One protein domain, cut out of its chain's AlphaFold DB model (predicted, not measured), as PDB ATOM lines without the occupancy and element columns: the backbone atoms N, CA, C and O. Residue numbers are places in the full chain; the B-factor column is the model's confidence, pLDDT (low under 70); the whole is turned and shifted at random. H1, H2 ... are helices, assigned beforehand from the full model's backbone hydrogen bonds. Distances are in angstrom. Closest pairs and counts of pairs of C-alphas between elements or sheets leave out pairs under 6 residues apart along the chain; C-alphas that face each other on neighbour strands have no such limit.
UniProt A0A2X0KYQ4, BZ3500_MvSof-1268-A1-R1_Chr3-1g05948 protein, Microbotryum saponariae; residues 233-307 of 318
ATOM      1  N   GLU A 233     -22.923  29.837   6.208       80.25
ATOM      2  CA  GLU A 233     -23.582  30.975   5.563       80.25
ATOM      3  C   GLU A 233     -23.125  32.292   6.202       80.25
ATOM      4  O   GLU A 233     -22.749  33.230   5.496       80.25
ATOM      5  N   LEU A 234     -23.054  32.339   7.536       81.12
ATOM      6  CA  LEU A 234     -22.541  33.496   8.266       81.12
ATOM      7  C   LEU A 234     -21.057  33.751   7.972       81.12
ATOM      8  O   LEU A 234     -20.672  34.898   7.771       81.12
ATOM      9  N   LEU A 235     -20.220  32.710   7.900       83.38
ATOM     10  CA  LEU A 235     -18.798  32.877   7.569       83.38
ATOM     11  C   LEU A 235     -18.587  33.475   6.175       83.38
ATOM     12  O   LEU A 235     -17.768  34.381   6.024       83.38
ATOM     13  N   MET A 236     -19.336  33.005   5.173       85.56
ATOM     14  CA  MET A 236     -19.273  33.568   3.820       85.56
ATOM     15  C   MET A 236     -19.692  35.040   3.813       85.56
ATOM     16  O   MET A 236     -18.952  35.872   3.293       85.56
ATOM     17  N   ALA A 237     -20.809  35.374   4.467       81.75
ATOM     18  CA  ALA A 237     -21.285  36.754   4.567       81.75
ATOM     19  C   ALA A 237     -20.273  37.676   5.274       81.75
ATOM     20  O   ALA A 237     -20.099  38.832   4.879       81.75
ATOM     21  N   ILE A 238     -19.575  37.160   6.296       85.00
ATOM     22  CA  ILE A 238     -18.509  37.891   6.986       85.00
ATOM     23  C   ILE A 238     -17.368  38.216   6.025       85.00
ATOM     24  O   ILE A 238     -16.884  39.345   6.021       85.00
ATOM     25  N   MET A 239     -16.913  37.240   5.240       83.88
ATOM     26  CA  MET A 239     -15.804  37.437   4.306       83.88
ATOM     27  C   MET A 239     -16.169  38.417   3.188       83.88
ATOM     28  O   MET A 239     -15.414  39.353   2.953       83.88
ATOM     29  N   GLU A 240     -17.343  38.256   2.575       87.75
ATOM     30  CA  GLU A 240     -17.828  39.122   1.491       87.75
ATOM     31  C   GLU A 240     -17.941  40.586   1.936       87.75
ATOM     32  O   GLU A 240     -17.442  41.494   1.275       87.75
ATOM     33  N   THR A 241     -18.531  40.827   3.109       86.94
ATOM     34  CA  THR A 241     -18.687  42.192   3.635       86.94
ATOM     35  C   THR A 241     -17.336  42.813   4.008       86.94
ATOM     36  O   THR A 241     -17.156  44.022   3.877       86.94
ATOM     37  N   ARG A 242     -16.370  42.007   4.478       86.56
ATOM     38  CA  ARG A 242     -15.007  42.485   4.768       86.56
ATOM     39  C   ARG A 242     -14.279  42.911   3.502       86.56
ATOM     40  O   ARG A 242     -13.745  44.012   3.479       86.56
ATOM     41  N   GLU A 243     -14.301  42.072   2.472       88.94
ATOM     42  CA  GLU A 243     -13.705  42.381   1.169       88.94
ATOM     43  C   GLU A 243     -14.327  43.654   0.581       88.94
ATOM     44  O   GLU A 243     -13.606  44.589   0.248       88.94
ATOM     45  N   ALA A 244     -15.660  43.766   0.593       89.38
ATOM     46  CA  ALA A 244     -16.354  44.963   0.121       89.38
ATOM     47  C   ALA A 244     -15.946  46.239   0.881       89.38
ATOM     48  O   ALA A 244     -15.806  47.300   0.276       89.38
ATOM     49  N   LEU A 245     -15.745  46.153   2.202       88.12
ATOM     50  CA  LEU A 245     -15.274  47.283   3.009       88.12
ATOM     51  C   LEU A 245     -13.824  47.662   2.692       88.12
ATOM     52  O   LEU A 245     -13.515  48.851   2.645       88.12
ATOM     53  N   GLU A 246     -12.947  46.677   2.498       86.31
ATOM     54  CA  GLU A 246     -11.539  46.886   2.140       86.31
ATOM     55  C   GLU A 246     -11.384  47.497   0.740       86.31
ATOM     56  O   GLU A 246     -10.523  48.359   0.539       86.31
ATOM     57  N   ASP A 247     -12.247  47.104  -0.197       88.56
ATOM     58  CA  ASP A 247     -12.251  47.598  -1.573       88.56
ATOM     59  C   ASP A 247     -12.930  48.964  -1.734       88.56
ATOM     60  O   ASP A 247     -12.688  49.652  -2.730       88.56
ATOM     61  N   ALA A 248     -13.754  49.383  -0.768       88.81
ATOM     62  CA  ALA A 248     -14.464  50.655  -0.830       88.81
ATOM     63  C   ALA A 248     -13.485  51.844  -0.858       88.81
ATOM     64  O   ALA A 248     -12.670  52.049   0.046       88.81
ATOM     65  N   GLN A 249     -13.601  52.679  -1.890       87.94
ATOM     66  CA  GLN A 249     -12.788  53.883  -2.098       87.94
ATOM     67  C   GLN A 249     -13.587  55.169  -1.892       87.94
ATOM     68  O   GLN A 249     -13.005  56.244  -1.712       87.94
ATOM     69  N   THR A 250     -14.914  55.069  -1.932       92.12
ATOM     70  CA  THR A 250     -15.833  56.207  -1.892       92.12
ATOM     71  C   THR A 250     -16.843  56.082  -0.759       92.12
ATOM     72  O   THR A 250     -17.175  54.990  -0.304       92.12
ATOM     73  N   GLU A 251     -17.349  57.225  -0.296       90.56
ATOM     74  CA  GLU A 251     -18.394  57.251   0.730       90.56
ATOM     75  C   GLU A 251     -19.707  56.654   0.196       90.56
ATOM     76  O   GLU A 251     -20.458  56.038   0.949       90.56
ATOM     77  N   GLU A 252     -19.960  56.766  -1.112       91.88
ATOM     78  CA  GLU A 252     -21.107  56.156  -1.779       91.88
ATOM     79  C   GLU A 252     -21.089  54.619  -1.719       91.88
ATOM     80  O   GLU A 252     -22.125  54.009  -1.453       91.88
ATOM     81  N   GLU A 253     -19.930  53.984  -1.915       92.12
ATOM     82  CA  GLU A 253     -19.782  52.523  -1.794       92.12
ATOM     83  C   GLU A 253     -20.033  52.058  -0.355       92.12
ATOM     84  O   GLU A 253     -20.776  51.103  -0.125       92.12
ATOM     85  N   VAL A 254     -19.506  52.783   0.636       92.44
ATOM     86  CA  VAL A 254     -19.757  52.481   2.055       92.44
ATOM     87  C   VAL A 254     -21.218  52.698   2.430       92.44
ATOM     88  O   VAL A 254     -21.777  51.924   3.205       92.44
ATOM     89  N   ALA A 255     -21.875  53.711   1.864       93.00
ATOM     90  CA  ALA A 255     -23.304  53.922   2.062       93.00
ATOM     91  C   ALA A 255     -24.136  52.750   1.516       93.00
ATOM     92  O   ALA A 255     -25.131  52.376   2.143       93.00
ATOM     93  N   GLN A 256     -23.716  52.140   0.403       93.81
ATOM     94  CA  GLN A 256     -24.352  50.936  -0.131       93.81
ATOM     95  C   GLN A 256     -24.155  49.738   0.808       93.81
ATOM     96  O   GLN A 256     -25.141  49.120   1.203       93.81
ATOM     97  N   ILE A 257     -22.922  49.488   1.265       93.50
ATOM     98  CA  ILE A 257     -22.621  48.424   2.243       93.50
ATOM     99  C   ILE A 257     -23.462  48.602   3.511       93.50
ATOM    100  O   ILE A 257     -24.043  47.650   4.028       93.50
ATOM    101  N   ARG A 258     -23.581  49.840   3.995       94.38
ATOM    102  CA  ARG A 258     -24.401  50.173   5.161       94.38
ATOM    103  C   ARG A 258     -25.884  49.883   4.928       94.38
ATOM    104  O   ARG A 258     -26.552  49.356   5.816       94.38
ATOM    105  N   SER A 259     -26.400  50.214   3.745       95.81
ATOM    106  CA  SER A 259     -27.776  49.899   3.354       95.81
ATOM    107  C   SER A 259     -28.018  48.387   3.342       95.81
ATOM    108  O   SER A 259     -29.021  47.919   3.882       95.81
ATOM    109  N   ASP A 260     -27.091  47.614   2.778       94.06
ATOM    110  CA  ASP A 260     -27.193  46.155   2.713       94.06
ATOM    111  C   ASP A 260     -27.086  45.522   4.108       94.06
ATOM    112  O   ASP A 260     -27.867  44.633   4.454       94.06
ATOM    113  N   ASN A 261     -26.199  46.045   4.959       94.94
ATOM    114  CA  ASN A 261     -26.083  45.651   6.360       94.94
ATOM    115  C   ASN A 261     -27.387  45.904   7.132       94.94
ATOM    116  O   ASN A 261     -27.852  45.023   7.852       94.94
ATOM    117  N   GLN A 262     -28.026  47.065   6.947       95.25
ATOM    118  CA  GLN A 262     -29.302  47.382   7.593       95.25
ATOM    119  C   GLN A 262     -30.412  46.403   7.178       95.25
ATOM    120  O   GLN A 262     -31.151  45.920   8.038       95.25
ATOM    121  N   ASN A 263     -30.490  46.048   5.892       95.69
ATOM    122  CA  ASN A 263     -31.435  45.037   5.409       95.69
ATOM    123  C   ASN A 263     -31.181  43.676   6.080       95.69
ATOM    124  O   ASN A 263     -32.112  43.048   6.587       95.69
ATOM    125  N   GLN A 264     -29.915  43.248   6.168       94.06
ATOM    126  CA  GLN A 264     -29.553  42.011   6.864       94.06
ATOM    127  C   GLN A 264     -29.883  42.058   8.361       94.06
ATOM    128  O   GLN A 264     -30.295  41.042   8.931       94.06
ATOM    129  N   MET A 265     -29.721  43.211   9.017       95.25
ATOM    130  CA  MET A 265     -30.108  43.390  10.418       95.25
ATOM    131  C   MET A 265     -31.613  43.214  10.588       95.25
ATOM    132  O   MET A 265     -32.039  42.463  11.466       95.25
ATOM    133  N   ASP A 266     -32.414  43.847   9.733       96.75
ATOM    134  CA  ASP A 266     -33.873  43.773   9.795       96.75
ATOM    135  C   ASP A 266     -34.381  42.341   9.562       96.75
ATOM    136  O   ASP A 266     -35.214  41.849  10.330       96.75
ATOM    137  N   GLU A 267     -33.829  41.625   8.580       95.75
ATOM    138  CA  GLU A 267     -34.120  40.204   8.356       95.75
ATOM    139  C   GLU A 267     -33.717  39.334   9.552       95.75
ATOM    140  O   GLU A 267     -34.464  38.450   9.982       95.75
ATOM    141  N   THR A 268     -32.544  39.589  10.131       95.44
ATOM    142  CA  THR A 268     -32.053  38.809  11.272       95.44
ATOM    143  C   THR A 268     -32.887  39.081  12.528       95.44
ATOM    144  O   THR A 268     -33.180  38.149  13.278       95.44
ATOM    145  N   PHE A 269     -33.365  40.313  12.735       96.50
ATOM    146  CA  PHE A 269     -34.325  40.625  13.797       96.50
ATOM    147  C   PHE A 269     -35.660  39.899  13.607       96.50
ATOM    148  O   PHE A 269     -36.235  39.442  14.594       96.50
ATOM    149  N   GLN A 270     -36.146  39.750  12.372       96.19
ATOM    150  CA  GLN A 270     -37.350  38.955  12.102       96.19
ATOM    151  C   GLN A 270     -37.130  37.478  12.442       96.19
ATOM    152  O   GLN A 270     -37.959  36.889  13.133       96.19
ATOM    153  N   ARG A 271     -35.989  36.895  12.049       94.38
ATOM    154  CA  ARG A 271     -35.626  35.513  12.418       94.38
ATOM    155  C   ARG A 271     -35.509  35.328  13.930       94.38
ATOM    156  O   ARG A 271     -35.916  34.290  14.444       94.38
ATOM    157  N   LEU A 272     -34.968  36.321  14.638       95.00
ATOM    158  CA  LEU A 272     -34.888  36.308  16.097       95.00
ATOM    159  C   LEU A 272     -36.282  36.380  16.732       95.00
ATOM    160  O   LEU A 272     -36.554  35.642  17.671       95.00
ATOM    161  N   SER A 273     -37.178  37.216  16.202       95.56
ATOM    162  CA  SER A 273     -38.573  37.271  16.654       95.56
ATOM    163  C   SER A 273     -39.294  35.939  16.434       95.56
ATOM    164  O   SER A 273     -39.964  35.465  17.347       95.56
ATOM    165  N   GLN A 274     -39.123  35.319  15.261       95.12
ATOM    166  CA  GLN A 274     -39.713  34.017  14.920       95.12
ATOM    167  C   GLN A 274     -39.264  32.909  15.876       95.12
ATOM    168  O   GLN A 274     -40.079  32.107  16.319       95.12
ATOM    169  N   ALA A 275     -37.987  32.909  16.270       94.44
ATOM    170  CA  ALA A 275     -37.452  31.944  17.230       94.44
ATOM    171  C   ALA A 275     -38.158  31.990  18.603       94.44
ATOM    172  O   ALA A 275     -38.135  31.008  19.342       94.44
ATOM    173  N   PHE A 276     -38.799  33.115  18.935       94.31
ATOM    174  CA  PHE A 276     -39.546  33.330  20.177       94.31
ATOM    175  C   PHE A 276     -41.073  33.392  19.987       94.31
ATOM    176  O   PHE A 276     -41.774  33.810  20.912       94.31
ATOM    177  N   GLU A 277     -41.611  33.006  18.823       92.06
ATOM    178  CA  GLU A 277     -43.065  32.994  18.590       92.06
ATOM    179  C   GLU A 277     -43.788  31.975  19.483       92.06
ATOM    180  O   GLU A 277     -44.839  32.288  20.051       92.06
ATOM    181  N   ASP A 278     -43.210  30.782  19.653       88.50
ATOM    182  CA  ASP A 278     -43.688  29.795  20.621       88.50
ATOM    183  C   ASP A 278     -43.146  30.139  22.017       88.50
ATOM    184  O   ASP A 278     -41.974  29.937  22.338       88.50
ATOM    185  N   ALA A 279     -44.025  30.677  22.865       80.31
ATOM    186  CA  ALA A 279     -43.675  31.073  24.223       80.31
ATOM    187  C   ALA A 279     -43.369  29.880  25.147       80.31
ATOM    188  O   ALA A 279     -42.764  30.072  26.204       80.31
ATOM    189  N   GLN A 280     -43.816  28.672  24.799       82.62
ATOM    190  CA  GLN A 280     -43.615  27.461  25.586       82.62
ATOM    191  C   GLN A 280     -42.340  26.729  25.170       82.62
ATOM    192  O   GLN A 280     -41.653  26.195  26.041       82.62
ATOM    193  N   ASN A 281     -42.023  26.713  23.876       85.81
ATOM    194  CA  ASN A 281     -40.854  26.025  23.338       85.81
ATOM    195  C   ASN A 281     -40.132  26.868  22.268       85.81
ATOM    196  O   ASN A 281     -40.256  26.580  21.076       85.81
ATOM    197  N   PRO A 282     -39.385  27.911  22.673       88.94
ATOM    198  CA  PRO A 282     -38.643  28.745  21.735       88.94
ATOM    199  C   PRO A 282     -37.469  27.981  21.102       88.94
ATOM    200  O   PRO A 282     -36.792  27.194  21.767       88.94
ATOM    201  N   ASP A 283     -37.170  28.268  19.833       92.00
ATOM    202  CA  ASP A 283     -35.993  27.720  19.153       92.00
ATOM    203  C   ASP A 283     -34.729  28.473  19.599       92.00
ATOM    204  O   ASP A 283     -34.306  29.480  19.023       92.00
ATOM    205  N   LEU A 284     -34.109  27.974  20.669       88.19
ATOM    206  CA  LEU A 284     -32.900  28.570  21.236       88.19
ATOM    207  C   LEU A 284     -31.693  28.487  20.288       88.19
ATOM    208  O   LEU A 284     -30.803  29.334  20.379       88.19
ATOM    209  N   GLY A 285     -31.649  27.500  19.387       86.88
ATOM    210  CA  GLY A 285     -30.573  27.358  18.406       86.88
ATOM    211  C   GLY A 285     -30.639  28.461  17.355       86.88
ATOM    212  O   GLY A 285     -29.659  29.177  17.134       86.88
ATOM    213  N   GLN A 286     -31.825  28.669  16.781       89.25
ATOM    214  CA  GLN A 286     -32.080  29.770  15.858       89.25
ATOM    215  C   GLN A 286     -31.855  31.131  16.532       89.25
ATOM    216  O   GLN A 286     -31.192  31.995  15.955       89.25
ATOM    217  N   ALA A 287     -32.350  31.320  17.761       91.00
ATOM    218  CA  ALA A 287     -32.171  32.569  18.501       91.00
ATOM    219  C   ALA A 287     -30.685  32.895  18.727       91.00
ATOM    220  O   ALA A 287     -30.258  34.022  18.479       91.00
ATOM    221  N   LYS A 288     -29.879  31.909  19.143       88.25
ATOM    222  CA  LYS A 288     -28.427  32.067  19.311       88.25
ATOM    223  C   LYS A 288     -27.731  32.482  18.019       88.25
ATOM    224  O   LYS A 288     -26.986  33.459  18.026       88.25
ATOM    225  N   ASN A 289     -27.987  31.769  16.924       86.88
ATOM    226  CA  ASN A 289     -27.357  32.061  15.636       86.88
ATOM    227  C   ASN A 289     -27.731  33.466  15.143       86.88
ATOM    228  O   ASN A 289     -26.861  34.225  14.714       86.88
ATOM    229  N   ALA A 290     -29.002  33.855  15.285       91.50
ATOM    230  CA  ALA A 290     -29.465  35.196  14.946       91.50
ATOM    231  C   ALA A 290     -28.786  36.280  15.803       91.50
ATOM    232  O   ALA A 290     -28.373  37.311  15.278       91.50
ATOM    233  N   ILE A 291     -28.609  36.048  17.107       90.81
ATOM    234  CA  ILE A 291     -27.900  36.969  18.008       90.81
ATOM    235  C   ILE A 291     -26.428  37.131  17.607       90.81
ATOM    236  O   ILE A 291     -25.941  38.261  17.541       90.81
ATOM    237  N   ILE A 292     -25.723  36.030  17.328       87.00
ATOM    238  CA  ILE A 292     -24.314  36.060  16.899       87.00
ATOM    239  C   ILE A 292     -24.184  36.841  15.586       87.00
ATOM    240  O   ILE A 292     -23.339  37.731  15.480       87.00
ATOM    241  N   LYS A 293     -25.072  36.580  14.618       89.12
ATOM    242  CA  LYS A 293     -25.130  37.340  13.366       89.12
ATOM    243  C   LYS A 293     -25.385  38.831  13.617       89.12
ATOM    244  O   LYS A 293     -24.682  39.659  13.050       89.12
ATOM    245  N   LEU A 294     -26.314  39.195  14.505       91.88
ATOM    246  CA  LEU A 294     -26.581  40.602  14.843       91.88
ATOM    247  C   LEU A 294     -25.369  41.308  15.463       91.88
ATOM    248  O   LEU A 294     -25.126  42.461  15.125       91.88
ATOM    249  N   LYS A 295     -24.581  40.639  16.319       89.88
ATOM    250  CA  LYS A 295     -23.335  41.222  16.853       89.88
ATOM    251  C   LYS A 295     -22.354  41.574  15.737       89.88
ATOM    252  O   LYS A 295     -21.762  42.651  15.750       89.88
ATOM    253  N   TYR A 296     -22.208  40.681  14.760       88.94
ATOM    254  CA  TYR A 296     -21.373  40.940  13.594       88.94
ATOM    255  C   TYR A 296     -21.889  42.134  12.775       88.94
ATOM    256  O   TYR A 296     -21.118  43.046  12.487       88.94
ATOM    257  N   LEU A 297     -23.186  42.174  12.462       91.06
ATOM    258  CA  LEU A 297     -23.787  43.260  11.679       91.06
ATOM    259  C   LEU A 297     -23.715  44.622  12.405       91.06
ATOM    260  O   LEU A 297     -23.467  45.653  11.780       91.06
ATOM    261  N   GLU A 298     -23.859  44.649  13.734       91.12
ATOM    262  CA  GLU A 298     -23.631  45.858  14.544       91.12
ATOM    263  C   GLU A 298     -22.172  46.328  14.480       91.12
ATOM    264  O   GLU A 298     -21.897  47.530  14.456       91.12
ATOM    265  N   ASN A 299     -21.222  45.392  14.435       89.25
ATOM    266  CA  ASN A 299     -19.813  45.721  14.265       89.25
ATOM    267  C   ASN A 299     -19.537  46.306  12.873       89.25
ATOM    268  O   ASN A 299     -18.852  47.318  12.767       89.25
ATOM    269  N   VAL A 300     -20.130  45.735  11.819       89.94
ATOM    270  CA  VAL A 300     -20.068  46.293  10.456       89.94
ATOM    271  C   VAL A 300     -20.598  47.727  10.431       89.94
ATOM    272  O   VAL A 300     -19.935  48.609   9.893       89.94
ATOM    273  N   GLU A 301     -21.735  47.999  11.075       91.81
ATOM    274  CA  GLU A 301     -22.303  49.352  11.183       91.81
ATOM    275  C   GLU A 301     -21.346  50.325  11.897       91.81
ATOM    276  O   GLU A 301     -21.176  51.474  11.474       91.81
ATOM    277  N   ASN A 302     -20.686  49.876  12.969       90.81
ATOM    278  CA  ASN A 302     -19.680  50.675  13.670       90.81
ATOM    279  C   ASN A 302     -18.475  50.987  12.774       90.81
ATOM    280  O   ASN A 302     -18.036  52.136  12.734       90.81
ATOM    281  N   VAL A 303     -17.986  49.993  12.033       90.00
ATOM    282  CA  VAL A 303     -16.870  50.148  11.093       90.00
ATOM    283  C   VAL A 303     -17.245  51.105   9.961       90.00
ATOM    284  O   VAL A 303     -16.484  52.026   9.682       90.00
ATOM    285  N   CYS A 304     -18.437  50.970   9.371       90.44
ATOM    286  CA  CYS A 304     -18.939  51.886   8.341       90.44
ATOM    287  C   CYS A 304     -19.010  53.332   8.851       90.44
ATOM    288  O   CYS A 304     -18.676  54.266   8.129       90.44
ATOM    289  N   ARG A 305     -19.420  53.536  10.110       89.56
ATOM    290  CA  ARG A 305     -19.483  54.868  10.733       89.56
ATOM    291  C   ARG A 305     -18.100  55.493  10.942       89.56
ATOM    292  O   ARG A 305     -17.979  56.715  10.931       89.56
ATOM    293  N   GLU A 306     -17.084  54.675  11.196       88.19
ATOM    294  CA  GLU A 306     -15.705  55.113  11.457       88.19
ATOM    295  C   GLU A 306     -14.812  55.102  10.210       88.19
ATOM    296  O   GLU A 306     -13.641  55.510  10.284       88.19
ATOM    297  N   TRP A 307     -15.360  54.641   9.084       90.75
ATOM    298  CA  TRP A 307     -14.677  54.562   7.806       90.75
ATOM    299  C   TRP A 307     -14.273  55.954   7.315       90.75
ATOM    300  O   TRP A 307     -14.996  56.941   7.460       90.75
TER     301      TRP A 307
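AT A GLANCE: This is residues 233 to 307 of the 318 residues of the protein "BZ3500_MvSof-1268-A1-R1_Chr3-1g05948 protein" of Microbotryum saponariae (UniProt A0A2X0KYQ4). Three helices run up and down along one rod: H2 and H3 make a long helical hairpin, and the shorter H1 runs beside them. H1, H2 and H3 form a loose, all-helix bundle, each running against the one before it. The printed part has 75 residues, no named strand, a radius of gyration of the C-alphas of 14.1 A, and spans of 49 by 18 by 15 A.

IN THESE COORDINATES: H1, residues 233 to 247, begins at C-alpha 233 (-23.582, 30.975, 5.563) and is 21.3 A long. H2, residues 251 to 275, is 35.7 A long. H3, residues 284 to 306, is 33.1 A long and ends at C-alpha 306 (-15.705, 55.113, 11.457).

HOW THE PARTS SIT: H1 touches H2 with residues 241 to 245 alone; the closest C-alphas, of Leu 245 and Val 254, are 6.9 A apart. This hairpin has a shallow tilt of 16 degrees, opposite ways. H2 and H3, also a hairpin, touch closest at the C-alphas of Leu 272 and Ala 287, 5.2 A apart, at a shallow tilt of 19 degrees, opposite ways. H1 and H3 only just touch, with 3 pairs of C-alphas within 8 A, the closest those of Leu 234 and Lys 293, 6.9 A apart. In H1, H2 and H3 every O i to N i+4 pair is within hydrogen-bond range.

THE WHOLE: The C-alphas farthest apart, of Gln 249 and Gln 280, are 49.1 A apart. The printed part has no cut and no long link, and no printed residue is under 70 in pLDDT.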